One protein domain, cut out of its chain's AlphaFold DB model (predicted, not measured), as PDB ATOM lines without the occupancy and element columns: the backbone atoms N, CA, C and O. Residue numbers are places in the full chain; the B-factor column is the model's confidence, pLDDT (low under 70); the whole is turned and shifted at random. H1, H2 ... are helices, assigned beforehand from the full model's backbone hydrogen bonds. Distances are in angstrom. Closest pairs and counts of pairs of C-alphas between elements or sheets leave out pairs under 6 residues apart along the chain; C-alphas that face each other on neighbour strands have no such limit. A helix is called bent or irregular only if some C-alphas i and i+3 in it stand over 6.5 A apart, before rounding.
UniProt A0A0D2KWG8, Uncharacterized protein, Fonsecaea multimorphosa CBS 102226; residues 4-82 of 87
ATOM      1  N   ALA A   4     249.983 224.164 234.915       94.81
ATOM      2  CA  ALA A   4     250.198 224.917 233.683       94.81
ATOM      3  C   ALA A   4     251.440 224.414 232.928       94.81
ATOM      4  O   ALA A   4     251.399 224.195 231.716       94.81
ATOM      5  N   GLN A   5     252.523 224.159 233.656       95.31
ATOM      6  CA  GLN A   5     253.764 223.608 233.139       95.31
ATOM      7  C   GLN A   5     253.586 222.156 232.680       95.31
ATOM      8  O   GLN A   5     254.071 221.801 231.609       95.31
ATOM      9  N   GLN A   6     252.847 221.332 233.433       95.00
ATOM     10  CA  GLN A   6     252.497 219.968 233.013       95.00
ATOM     11  C   GLN A   6     251.713 219.968 231.701       95.00
ATOM     12  O   GLN A   6     252.093 219.279 230.758       95.00
ATOM     13  N   SER A   7     250.649 220.768 231.618       92.69
ATOM     14  CA  SER A   7     249.802 220.861 230.426       92.69
ATOM     15  C   SER A   7     250.597 221.318 229.200       92.69
ATOM     16  O   SER A   7     250.472 220.729 228.125       92.69
ATOM     17  N   LYS A   8     251.488 222.304 229.384       92.50
ATOM     18  CA  LYS A   8     252.365 222.824 228.329       92.50
ATOM     19  C   LYS A   8     253.360 221.784 227.806       92.50
ATOM     20  O   LYS A   8     253.616 221.760 226.609       92.50
ATOM     21  N   LEU A   9     253.947 220.970 228.686       93.69
ATOM     22  CA  LEU A   9     255.042 220.063 228.320       93.69
ATOM     23  C   LEU A   9     254.580 218.643 227.971       93.69
ATOM     24  O   LEU A   9     255.241 217.977 227.184       93.69
ATOM     25  N   LEU A  10     253.480 218.165 228.555       95.44
ATOM     26  CA  LEU A  10     253.068 216.760 228.465       95.44
ATOM     27  C   LEU A  10     251.837 216.530 227.585       95.44
ATOM     28  O   LEU A  10     251.707 215.445 227.025       95.44
ATOM     29  N   GLY A  11     250.946 217.516 227.432       94.56
ATOM     30  CA  GLY A  11     249.672 217.321 226.728       94.56
ATOM     31  C   GLY A  11     249.848 216.821 225.290       94.56
ATOM     32  O   GLY A  11     249.272 215.804 224.900       94.56
ATOM     33  N   GLY A  12     250.693 217.502 224.518       95.56
ATOM     34  CA  GLY A  12     250.997 217.176 223.128       95.56
ATOM     35  C   GLY A  12     251.705 215.831 222.982       95.56
ATOM     36  O   GLY A  12     251.190 214.974 222.263       95.56
ATOM     37  N   PRO A  13     252.827 215.590 223.686       96.25
ATOM     38  CA  PRO A  13     253.509 214.299 223.653       96.25
ATOM     39  C   PRO A  13     252.624 213.110 224.048       96.25
ATOM     40  O   PRO A  13     252.668 212.082 223.376       96.25
ATOM     41  N   ILE A  14     251.775 213.242 225.075       96.62
ATOM     42  CA  ILE A  14     250.832 212.180 225.474       96.62
ATOM     43  C   ILE A  14     249.797 211.932 224.369       96.62
ATOM     44  O   ILE A  14     249.523 210.778 224.029       96.62
ATOM     45  N   GLY A  15     249.248 212.999 223.779       96.38
ATOM     46  CA  GLY A  15     248.312 212.892 222.660       96.38
ATOM     47  C   GLY A  15     248.922 212.173 221.454       96.38
ATOM     48  O   GLY A  15     248.326 211.233 220.921       96.38
ATOM     49  N   LEU A  16     250.142 212.555 221.069       96.50
ATOM     50  CA  LEU A  16     250.883 211.921 219.976       96.50
ATOM     51  C   LEU A  16     251.199 210.456 220.276       96.50
ATOM     52  O   LEU A  16     250.973 209.604 219.416       96.50
ATOM     53  N   LEU A  17     251.655 210.150 221.493       96.88
ATOM     54  CA  LEU A  17     251.968 208.785 221.904       96.88
ATOM     55  C   LEU A  17     250.738 207.881 221.801       96.88
ATOM     56  O   LEU A  17     250.815 206.821 221.185       96.88
ATOM     57  N   LYS A  18     249.593 208.307 222.342       96.94
ATOM     58  CA  LYS A  18     248.346 207.538 222.244       96.94
ATOM     59  C   LYS A  18     247.902 207.360 220.790       96.94
ATOM     60  O   LYS A  18     247.483 206.268 220.397       96.94
ATOM     61  N   SER A  19     247.970 208.419 219.982       96.81
ATOM     62  CA  SER A  19     247.606 208.348 218.560       96.81
ATOM     63  C   SER A  19     248.480 207.332 217.815       96.81
ATOM     64  O   SER A  19     247.967 206.483 217.083       96.81
ATOM     65  N   PHE A  20     249.787 207.346 218.079       96.88
ATOM     66  CA  PHE A  20     250.747 206.413 217.500       96.88
ATOM     67  C   PHE A  20     250.491 204.965 217.934       96.88
ATOM     68  O   PHE A  20     250.290 204.099 217.083       96.88
ATOM     69  N   THR A  21     250.429 204.688 219.239       96.94
ATOM     70  CA  THR A  21     250.290 203.313 219.749       96.94
ATOM     71  C   THR A  21     248.983 202.662 219.309       96.94
ATOM     72  O   THR A  21     248.974 201.496 218.919       96.94
ATOM     73  N   THR A  22     247.882 203.414 219.277       97.06
ATOM     74  CA  THR A  22     246.580 202.894 218.827       97.06
ATOM     75  C   THR A  22     246.518 202.694 217.307       97.06
ATOM     76  O   THR A  22     245.794 201.820 216.824       97.06
ATOM     77  N   ARG A  23     247.302 203.447 216.523       96.50
ATOM     78  CA  ARG A  23     247.481 203.200 215.082       96.50
ATOM     79  C   ARG A  23     248.326 201.953 214.834       96.50
ATOM     80  O   ARG A  23     247.954 201.137 213.994       96.50
ATOM     81  N   CYS A  24     249.392 201.755 215.607       96.94
ATOM     82  CA  CYS A  24     250.158 200.510 215.595       96.94
ATOM     83  C   CYS A  24     249.275 199.313 215.962       96.94
ATOM     84  O   CYS A  24     249.287 198.318 215.246       96.94
ATOM     85  N   ALA A  25     248.443 199.425 217.002       97.00
ATOM     86  CA  ALA A  25     247.495 198.377 217.384       97.00
ATOM     87  C   ALA A  25     246.521 198.028 216.245       97.00
ATOM     88  O   ALA A  25     246.225 196.857 216.022       97.00
ATOM     89  N   ALA A  26     246.060 199.024 215.478       95.88
ATOM     90  CA  ALA A  26     245.250 198.779 214.288       95.88
ATOM     91  C   ALA A  26     246.009 197.992 213.207       95.88
ATOM     92  O   ALA A  26     245.452 197.041 212.665       95.88
ATOM     93  N   GLY A  27     247.267 198.347 212.932       96.62
ATOM     94  CA  GLY A  27     248.124 197.602 212.005       96.62
ATOM     95  C   GLY A  27     248.362 196.162 212.463       96.62
ATOM     96  O   GLY A  27     248.098 195.230 211.713       96.62
ATOM     97  N   ILE A  28     248.749 195.970 213.728       96.69
ATOM     98  CA  ILE A  28     248.961 194.643 214.331       96.69
ATOM     99  C   ILE A  28     247.685 193.798 214.248       96.69
ATOM    100  O   ILE A  28     247.751 192.610 213.941       96.69
ATOM    101  N   SER A  29     246.519 194.398 214.502       95.81
ATOM    102  CA  SER A  29     245.236 193.701 214.400       95.81
ATOM    103  C   SER A  29     244.956 193.221 212.978       95.81
ATOM    104  O   SER A  29     244.523 192.084 212.812       95.81
ATOM    105  N   ASN A  30     245.225 194.053 211.970       95.12
ATOM    106  CA  ASN A  30     245.034 193.688 210.569       95.12
ATOM    107  C   ASN A  30     245.999 192.572 210.140       95.12
ATOM    108  O   ASN A  30     245.572 191.602 209.523       95.12
ATOM    109  N   GLU A  31     247.275 192.647 210.527       97.31
ATOM    110  CA  GLU A  31     248.234 191.581 210.203       97.31
ATOM    111  C   GLU A  31     247.922 190.271 210.929       97.31
ATOM    112  O   GLU A  31     248.060 189.188 210.364       97.31
ATOM    113  N   SER A  32     247.418 190.346 212.162       95.94
ATOM    114  CA  SER A  32     246.987 189.153 212.896       95.94
ATOM    115  C   SER A  32     245.843 188.422 212.185       95.94
ATOM    116  O   SER A  32     245.820 187.194 212.179       95.94
ATOM    117  N   VAL A  33     244.917 189.159 211.561       93.50
ATOM    118  CA  VAL A  33     243.846 188.581 210.732       93.50
ATOM    119  C   VAL A  33     244.434 187.831 209.533       93.50
ATOM    120  O   VAL A  33     244.085 186.673 209.306       93.50
ATOM    121  N   ASN A  34     245.395 188.433 208.824       94.06
ATOM    122  CA  ASN A  34     246.060 187.794 207.683       94.06
ATOM    123  C   ASN A  34     246.788 186.497 208.081       94.06
ATOM    124  O   ASN A  34     246.689 185.496 207.377       94.06
ATOM    125  N   ILE A  35     247.480 186.492 209.227       95.44
ATOM    126  CA  ILE A  35     248.225 185.323 209.728       95.44
ATOM    127  C   ILE A  35     247.282 184.172 210.106       95.44
ATOM    128  O   ILE A  35     247.577 183.010 209.831       95.44
ATOM    129  N   PHE A  36     246.153 184.473 210.750       94.88
ATOM    130  CA  PHE A  36     245.215 183.449 211.220       94.88
ATOM    131  C   PHE A  36     244.224 182.998 210.134       94.88
ATOM    132  O   PHE A  36     243.518 181.999 210.325       94.88
ATOM    133  N   GLY A  37     244.180 183.693 208.993       92.19
ATOM    134  CA  GLY A  37     243.217 183.451 207.922       92.19
ATOM    135  C   GLY A  37     241.784 183.499 208.451       92.19
ATOM    136  O   GLY A  37     241.494 184.190 209.421       92.19
ATOM    137  N   GLY A  38     240.886 182.680 207.894       91.31
ATOM    138  CA  GLY A  38     239.472 182.661 208.306       91.31
ATOM    139  C   GLY A  38     239.206 182.254 209.765       91.31
ATOM    140  O   GLY A  38     238.067 182.331 210.228       91.31
ATOM    141  N   ARG A  39     240.231 181.816 210.514       92.00
ATOM    142  CA  ARG A  39     240.106 181.530 211.951       92.00
ATOM    143  C   ARG A  39     240.007 182.811 212.776       92.00
ATOM    144  O   ARG A  39     239.548 182.733 213.913       92.00
ATOM    145  N   ASP A  40     240.391 183.966 212.244       93.25
ATOM    146  CA  ASP A  40     240.285 185.268 212.911       93.25
ATOM    147  C   ASP A  40     238.847 185.632 213.336       93.25
ATOM    148  O   ASP A  40     238.663 186.372 214.294       93.25
ATOM    149  N   THR A  41     237.828 185.081 212.671       90.88
ATOM    150  CA  THR A  41     236.405 185.298 212.979       90.88
ATOM    151  C   THR A  41     235.870 184.379 214.078       90.88
ATOM    152  O   THR A  41     234.767 184.584 214.596       90.88
ATOM    153  N   THR A  42     236.634 183.354 214.467       93.12
ATOM    154  CA  THR A  42     236.170 182.358 215.435       93.12
ATOM    155  C   THR A  42     236.153 182.942 216.847       93.12
ATOM    156  O   THR A  42     237.171 183.371 217.383       93.12
ATOM    157  N   GLN A  43     234.981 182.951 217.493       92.12
ATOM    158  CA  GLN A  43     234.838 183.458 218.870       92.12
ATOM    159  C   GLN A  43     235.320 182.470 219.947       92.12
ATOM    160  O   GLN A  43     235.316 182.787 221.137       92.12
ATOM    161  N   SER A  44     235.743 181.273 219.546       93.12
ATOM    162  CA  SER A  44     236.243 180.202 220.404       93.12
ATOM    163  C   SER A  44     237.539 179.617 219.838       93.12
ATOM    164  O   SER A  44     237.978 179.964 218.741       93.12
ATOM    165  N   GLY A  45     238.188 178.741 220.607       93.25
ATOM    166  CA  GLY A  45     239.430 178.101 220.183       93.25
ATOM    167  C   GLY A  45     240.564 179.100 219.939       93.25
ATOM    168  O   GLY A  45     240.706 180.096 220.647       93.25
ATOM    169  N   MET A  46     241.386 178.806 218.935       92.56
ATOM    170  CA  MET A  46     242.658 179.490 218.685       92.56
ATOM    171  C   MET A  46     242.500 180.941 218.205       92.56
ATOM    172  O   MET A  46     243.338 181.777 218.524       92.56
ATOM    173  N   GLY A  47     241.438 181.251 217.452       94.81
ATOM    174  CA  GLY A  47     241.217 182.585 216.888       94.81
ATOM    175  C   GLY A  47     240.551 183.578 217.842       94.81
ATOM    176  O   GLY A  47     240.561 184.776 217.569       94.81
ATOM    177  N   ARG A  48     240.037 183.114 218.991       95.75
ATOM    178  CA  ARG A  48     239.250 183.920 219.944       95.75
ATOM    179  C   ARG A  48     239.909 185.244 220.325       95.75
ATOM    180  O   ARG A  48     239.221 186.257 220.440       95.75
ATOM    181  N   VAL A  49     241.221 185.235 220.555       95.25
ATOM    182  CA  VAL A  49     241.968 186.430 220.973       95.25
ATOM    183  C   VAL A  49     242.058 187.443 219.831       95.25
ATOM    184  O   VAL A  49     241.814 188.626 220.055       95.25
ATOM    185  N   ILE A  50     242.325 186.980 218.607       95.94
ATOM    186  CA  ILE A  50     242.404 187.836 217.416       95.94
ATOM    187  C   ILE A  50     241.026 188.409 217.077       95.94
ATOM    188  O   ILE A  50     240.897 189.621 216.904       95.94
ATOM    189  N   ALA A  51     239.987 187.568 217.109       94.69
ATOM    190  CA  ALA A  51     238.596 187.970 216.913       94.69
ATOM    191  C   ALA A  51     238.184 189.070 217.895       94.69
ATOM    192  O   ALA A  51     237.567 190.072 217.529       94.69
ATOM    193  N   HIS A  52     238.531 188.889 219.172       95.38
ATOM    194  CA  HIS A  52     238.241 189.873 220.201       95.38
ATOM    195  C   HIS A  52     238.998 191.174 219.934       95.38
ATOM    196  O   HIS A  52     238.361 192.222 219.823       95.38
ATOM    197  N   PHE A  53     240.320 191.097 219.759       95.50
ATOM    198  CA  PHE A  53     241.183 192.253 219.537       95.50
ATOM    199  C   PHE A  53     240.737 193.092 218.333       95.50
ATOM    200  O   PHE A  53     240.603 194.311 218.454       95.50
ATOM    201  N   HIS A  54     240.411 192.454 217.205       94.12
ATOM    202  CA  HIS A  54     239.965 193.153 216.001       94.12
ATOM    203  C   HIS A  54     238.682 193.964 216.210       94.12
ATOM    204  O   HIS A  54     238.569 195.084 215.706       94.12
ATOM    205  N   ARG A  55     237.738 193.442 217.003       92.19
ATOM    206  CA  ARG A  55     236.499 194.154 217.345       92.19
ATOM    207  C   ARG A  55     236.731 195.280 218.344       92.19
ATOM    208  O   ARG A  55     236.128 196.339 218.203       92.19
ATOM    209  N   ILE A  56     237.563 195.048 219.363       94.81
ATOM    210  CA  ILE A  56     237.680 195.990 220.480       94.81
ATOM    211  C   ILE A  56     238.709 197.090 220.258       94.81
ATOM    212  O   ILE A  56     238.551 198.135 220.856       94.81
ATOM    213  N   ARG A  57     239.691 196.959 219.358       93.19
ATOM    214  CA  ARG A  57     240.787 197.944 219.173       93.19
ATOM    215  C   ARG A  57     240.370 199.425 219.090       93.19
ATOM    216  O   ARG A  57     241.161 200.317 219.384       93.19
ATOM    217  N   LYS A  58     239.143 199.727 218.642       94.06
ATOM    218  CA  LYS A  58     238.616 201.101 218.584       94.06
ATOM    219  C   LYS A  58     238.267 201.675 219.965       94.06
ATOM    220  O   LYS A  58     238.287 202.897 220.103       94.06
ATOM    221  N   SER A  59     238.026 200.837 220.974       93.00
ATOM    222  CA  SER A  59     237.858 201.254 222.371       93.00
ATOM    223  C   SER A  59     239.100 201.928 222.933       93.00
ATOM    224  O   SER A  59     238.967 202.735 223.835       93.00
ATOM    225  N   ASP A  60     240.286 201.648 222.394       91.25
ATOM    226  CA  ASP A  60     241.526 202.280 222.858       91.25
ATOM    227  C   ASP A  60     241.833 203.552 222.052       91.25
ATOM    228  O   ASP A  60     242.421 204.514 222.549       91.25
ATOM    229  N   ALA A  61     241.396 203.583 220.788       94.62
ATOM    230  CA  ALA A  61     241.673 204.668 219.849       94.62
ATOM    231  C   ALA A  61     240.782 205.912 220.027       94.62
ATOM    232  O   ALA A  61     241.170 206.992 219.584       94.62
ATOM    233  N   ILE A  62     239.589 205.775 220.619       94.81
ATOM    234  CA  ILE A  62     238.567 206.840 220.659       94.81
ATOM    235  C   ILE A  62     238.490 207.565 222.021       94.81
ATOM    236  O   ILE A  62     238.559 208.797 222.038       94.81
ATOM    237  N   PRO A  63     238.340 206.878 223.170       94.75
ATOM    238  CA  PRO A  63     238.096 207.532 224.457       94.75
ATOM    239  C   PRO A  63     239.271 208.402 224.888       94.75
ATOM    240  O   PRO A  63     240.418 207.977 224.806       94.75
ATOM    241  N   GLY A  64     239.013 209.629 225.345       92.00
ATOM    242  CA  GLY A  64     240.075 210.599 225.643       92.00
ATOM    243  C   GLY A  64     240.714 211.215 224.389       92.00
ATOM    244  O   GLY A  64     241.881 211.593 224.421       92.00
ATOM    245  N   GLY A  65     239.989 211.239 223.266       95.25
ATOM    246  CA  GLY A  65     240.374 211.899 222.016       95.25
ATOM    247  C   GLY A  65     240.660 210.915 220.882       95.25
ATOM    248  O   GLY A  65     241.434 209.972 221.062       95.25
ATOM    249  N   ALA A  66     240.056 211.157 219.716       95.31
ATOM    250  CA  ALA A  66     240.347 210.411 218.496       95.31
ATOM    251  C   ALA A  66     241.784 210.675 218.012       95.31
ATOM    252  O   ALA A  66     242.379 211.711 218.321       95.31
ATOM    253  N   GLN A  67     242.332 209.740 217.237       94.94
ATOM    254  CA  GLN A  67     243.725 209.759 216.775       94.94
ATOM    255  C   GLN A  67     244.090 211.053 216.043       94.94
ATOM    256  O   GLN A  67     245.162 211.613 216.271       94.94
ATOM    257  N   GLU A  68     243.191 211.532 215.189       94.88
ATOM    258  CA  GLU A  68     243.344 212.732 214.374       94.88
ATOM    259  C   GLU A  68     243.317 213.992 215.245       94.88
ATOM    260  O   GLU A  68     244.144 214.884 215.076       94.88
ATOM    261  N   VAL A  69     242.420 214.026 216.235       96.56
ATOM    262  CA  VAL A  69     242.276 215.148 217.175       96.56
ATOM    263  C   VAL A  69     243.511 215.271 218.066       96.56
ATOM    264  O   VAL A  69     244.023 216.367 218.278       96.56
ATOM    265  N   LEU A  70     244.022 214.147 218.576       97.06
ATOM    266  CA  LEU A  70     245.224 214.136 219.409       97.06
ATOM    267  C   LEU A  70     246.495 214.452 218.615       97.06
ATOM    268  O   LEU A  70     247.396 215.103 219.145       97.06
ATOM    269  N   ALA A  71     246.559 214.025 217.352       95.69
ATOM    270  CA  ALA A  71     247.653 214.388 216.460       95.69
ATOM    271  C   ALA A  71     247.675 215.900 216.190       95.69
ATOM    272  O   ALA A  71     248.719 216.533 216.351       95.69
ATOM    273  N   ASP A  72     246.522 216.488 215.860       96.75
ATOM    274  CA  ASP A  72     246.386 217.933 215.648       96.75
ATOM    275  C   ASP A  72     246.731 218.729 216.916       96.75
ATOM    276  O   ASP A  72     247.503 219.686 216.854       96.75
ATOM    277  N   LEU A  73     246.257 218.290 218.089       95.38
ATOM    278  CA  LEU A  73     246.629 218.890 219.374       95.38
ATOM    279  C   LEU A  73     248.151 218.917 219.569       95.38
ATOM    280  O   LEU A  73     248.707 219.968 219.895       95.38
ATOM    281  N   GLY A  74     248.818 217.778 219.370       95.12
ATOM    282  CA  GLY A  74     250.265 217.658 219.541       95.12
ATOM    283  C   GLY A  74     251.049 218.562 218.595       95.12
ATOM    284  O   GLY A  74     251.947 219.280 219.035       95.12
ATOM    285  N   ILE A  75     250.660 218.596 217.317       95.38
ATOM    286  CA  ILE A  75     251.287 219.461 216.312       95.38
ATOM    287  C   ILE A  75     251.068 220.933 216.664       95.38
ATOM    288  O   ILE A  75     252.025 221.702 216.686       95.38
ATOM    289  N   ARG A  76     249.842 221.346 217.001       95.19
ATOM    290  CA  ARG A  76     249.554 222.745 217.356       95.19
ATOM    291  C   ARG A  76     250.303 223.196 218.602       95.19
ATOM    292  O   ARG A  76     250.751 224.340 218.652       95.19
ATOM    293  N   GLN A  77     250.440 222.331 219.604       94.12
ATOM    294  CA  GLN A  77     251.240 222.647 220.786       94.12
ATOM    295  C   GLN A  77     252.724 222.813 220.435       94.12
ATOM    296  O   GLN A  77     253.330 223.789 220.872       94.12
ATOM    297  N   ALA A  78     253.281 221.935 219.595       92.69
ATOM    298  CA  ALA A  78     254.662 222.049 219.129       92.69
ATOM    299  C   ALA A  78     254.889 223.319 218.286       92.69
ATOM    300  O   ALA A  78     255.826 224.069 218.548       92.69
ATOM    301  N   MET A  79     253.995 223.613 217.335       93.56
ATOM    302  CA  MET A  79     254.057 224.806 216.477       93.56
ATOM    303  C   MET A  79     254.068 226.109 217.279       93.56
ATOM    304  O   MET A  79     254.803 227.024 216.931       93.56
ATOM    305  N   LYS A  80     253.304 226.195 218.376       91.50
ATOM    306  CA  LYS A  80     253.304 227.373 219.264       91.50
ATOM    307  C   LYS A  80     254.648 227.628 219.951       91.50
ATOM    308  O   LYS A  80     254.872 228.735 220.429       91.50
ATOM    309  N   MET A  81     255.490 226.604 220.074       88.12
ATOM    310  CA  MET A  81     256.794 226.689 220.732       88.12
ATOM    311  C   MET A  81     257.958 226.749 219.743       88.12
ATOM    312  O   MET A  81     259.082 227.016 220.165       88.12
ATOM    313  N   MET A  82     257.716 226.501 218.453       89.62
ATOM    314  CA  MET A  82     258.758 226.619 217.443       89.62
ATOM    315  C   MET A  82     259.082 228.094 217.172       89.62
ATOM    316  O   MET A  82     258.167 228.914 217.075       89.62
TER     317      MET A  82
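Overview. This is residues 4 to 82 of the 87 residues of an uncharacterized protein of Fonsecaea multimorphosa CBS 102226 (UniProt A0A0D2KWG8). Picture a rod made of one long helix, H1, with the rest of the printed part folding back along it: past a sharp kink near residue 35, the chain turns round and H2, short H3 and H4 follow one another back along H1. H2 packs on the later part of H1, H3 on residues 18 to 23, and H4 on residues 8 to 23. The printed part has 79 residues, with four named helices in the order H1, H2, H3, H4 and no named strand; the class is all helix. The whole is loose, with a radius of gyration of the C-alphas of 16.5 A, and spans 50 by 18 by 14 A.

Along the chain. Find C-alpha 4 at (250.198, 224.917, 233.683); from there H1 runs through residues 4 to 41, 46.8 A from first to last C-alpha, and ends at C-alpha 41 at (236.405, 185.298, 212.979). H1 is irregular, with C-alphas 35 and 38 standing 9.3 A apart, and it has a kink of 93 degrees near residue 35. Next comes H2, residues 45 to 56, 18.0 A long; it too is irregular, with C-alphas 46 and 49 standing 7.3 A apart. After Arg 57 you reach H3, residues 58 to 61. Then look for H4, residues 67 to 79, 18.3 A long, which ends at C-alpha 79 at (254.057, 224.806, 216.477).

Arrangement. Begin with H1, the hub, which touches the three other helices. With residues 26 to 41 alone it touches H2, and their closest C-alphas, those of Asp 40 and Gly 47, are 4.9 A apart. These two helices form a hairpin, running opposite ways at a steep tilt of 39 degrees. With residues 18 to 23 alone H1 touches H3; look at the C-alphas of Thr 22 and Ala 61, their closest, 5.3 A apart. With residues 8 to 23 alone H1 touches H4, and the closest C-alphas, those of Gly 12 and Gly 74, are 3.7 A apart. H1 and H4 run opposite ways at a shallow tilt of 33 degrees, only just short of steep. H2 and H3 meet only through their link. H3 and H4 are close but not clearly touching, their closest C-alphas, those of Ala 61 and Gln 67, being 6.3 A apart. H2 and H4 are apart. In H4 every O i to N i+4 pair is within hydrogen-bond range; in H1 28 of 34 are and in H2 6 of 8, while H3 is too short for such a pair.

Size, cuts and confidence. The two C-alphas farthest apart, those of Gly 45 and Met 82, are 52.3 A apart, while those of Ala 4 and Met 82, the first and last printed, are 18.4 A apart. The printed part has no cut, and its three links between helices are tight. The mean pLDDT of the printed part is 94.6, and no printed residue is under 70.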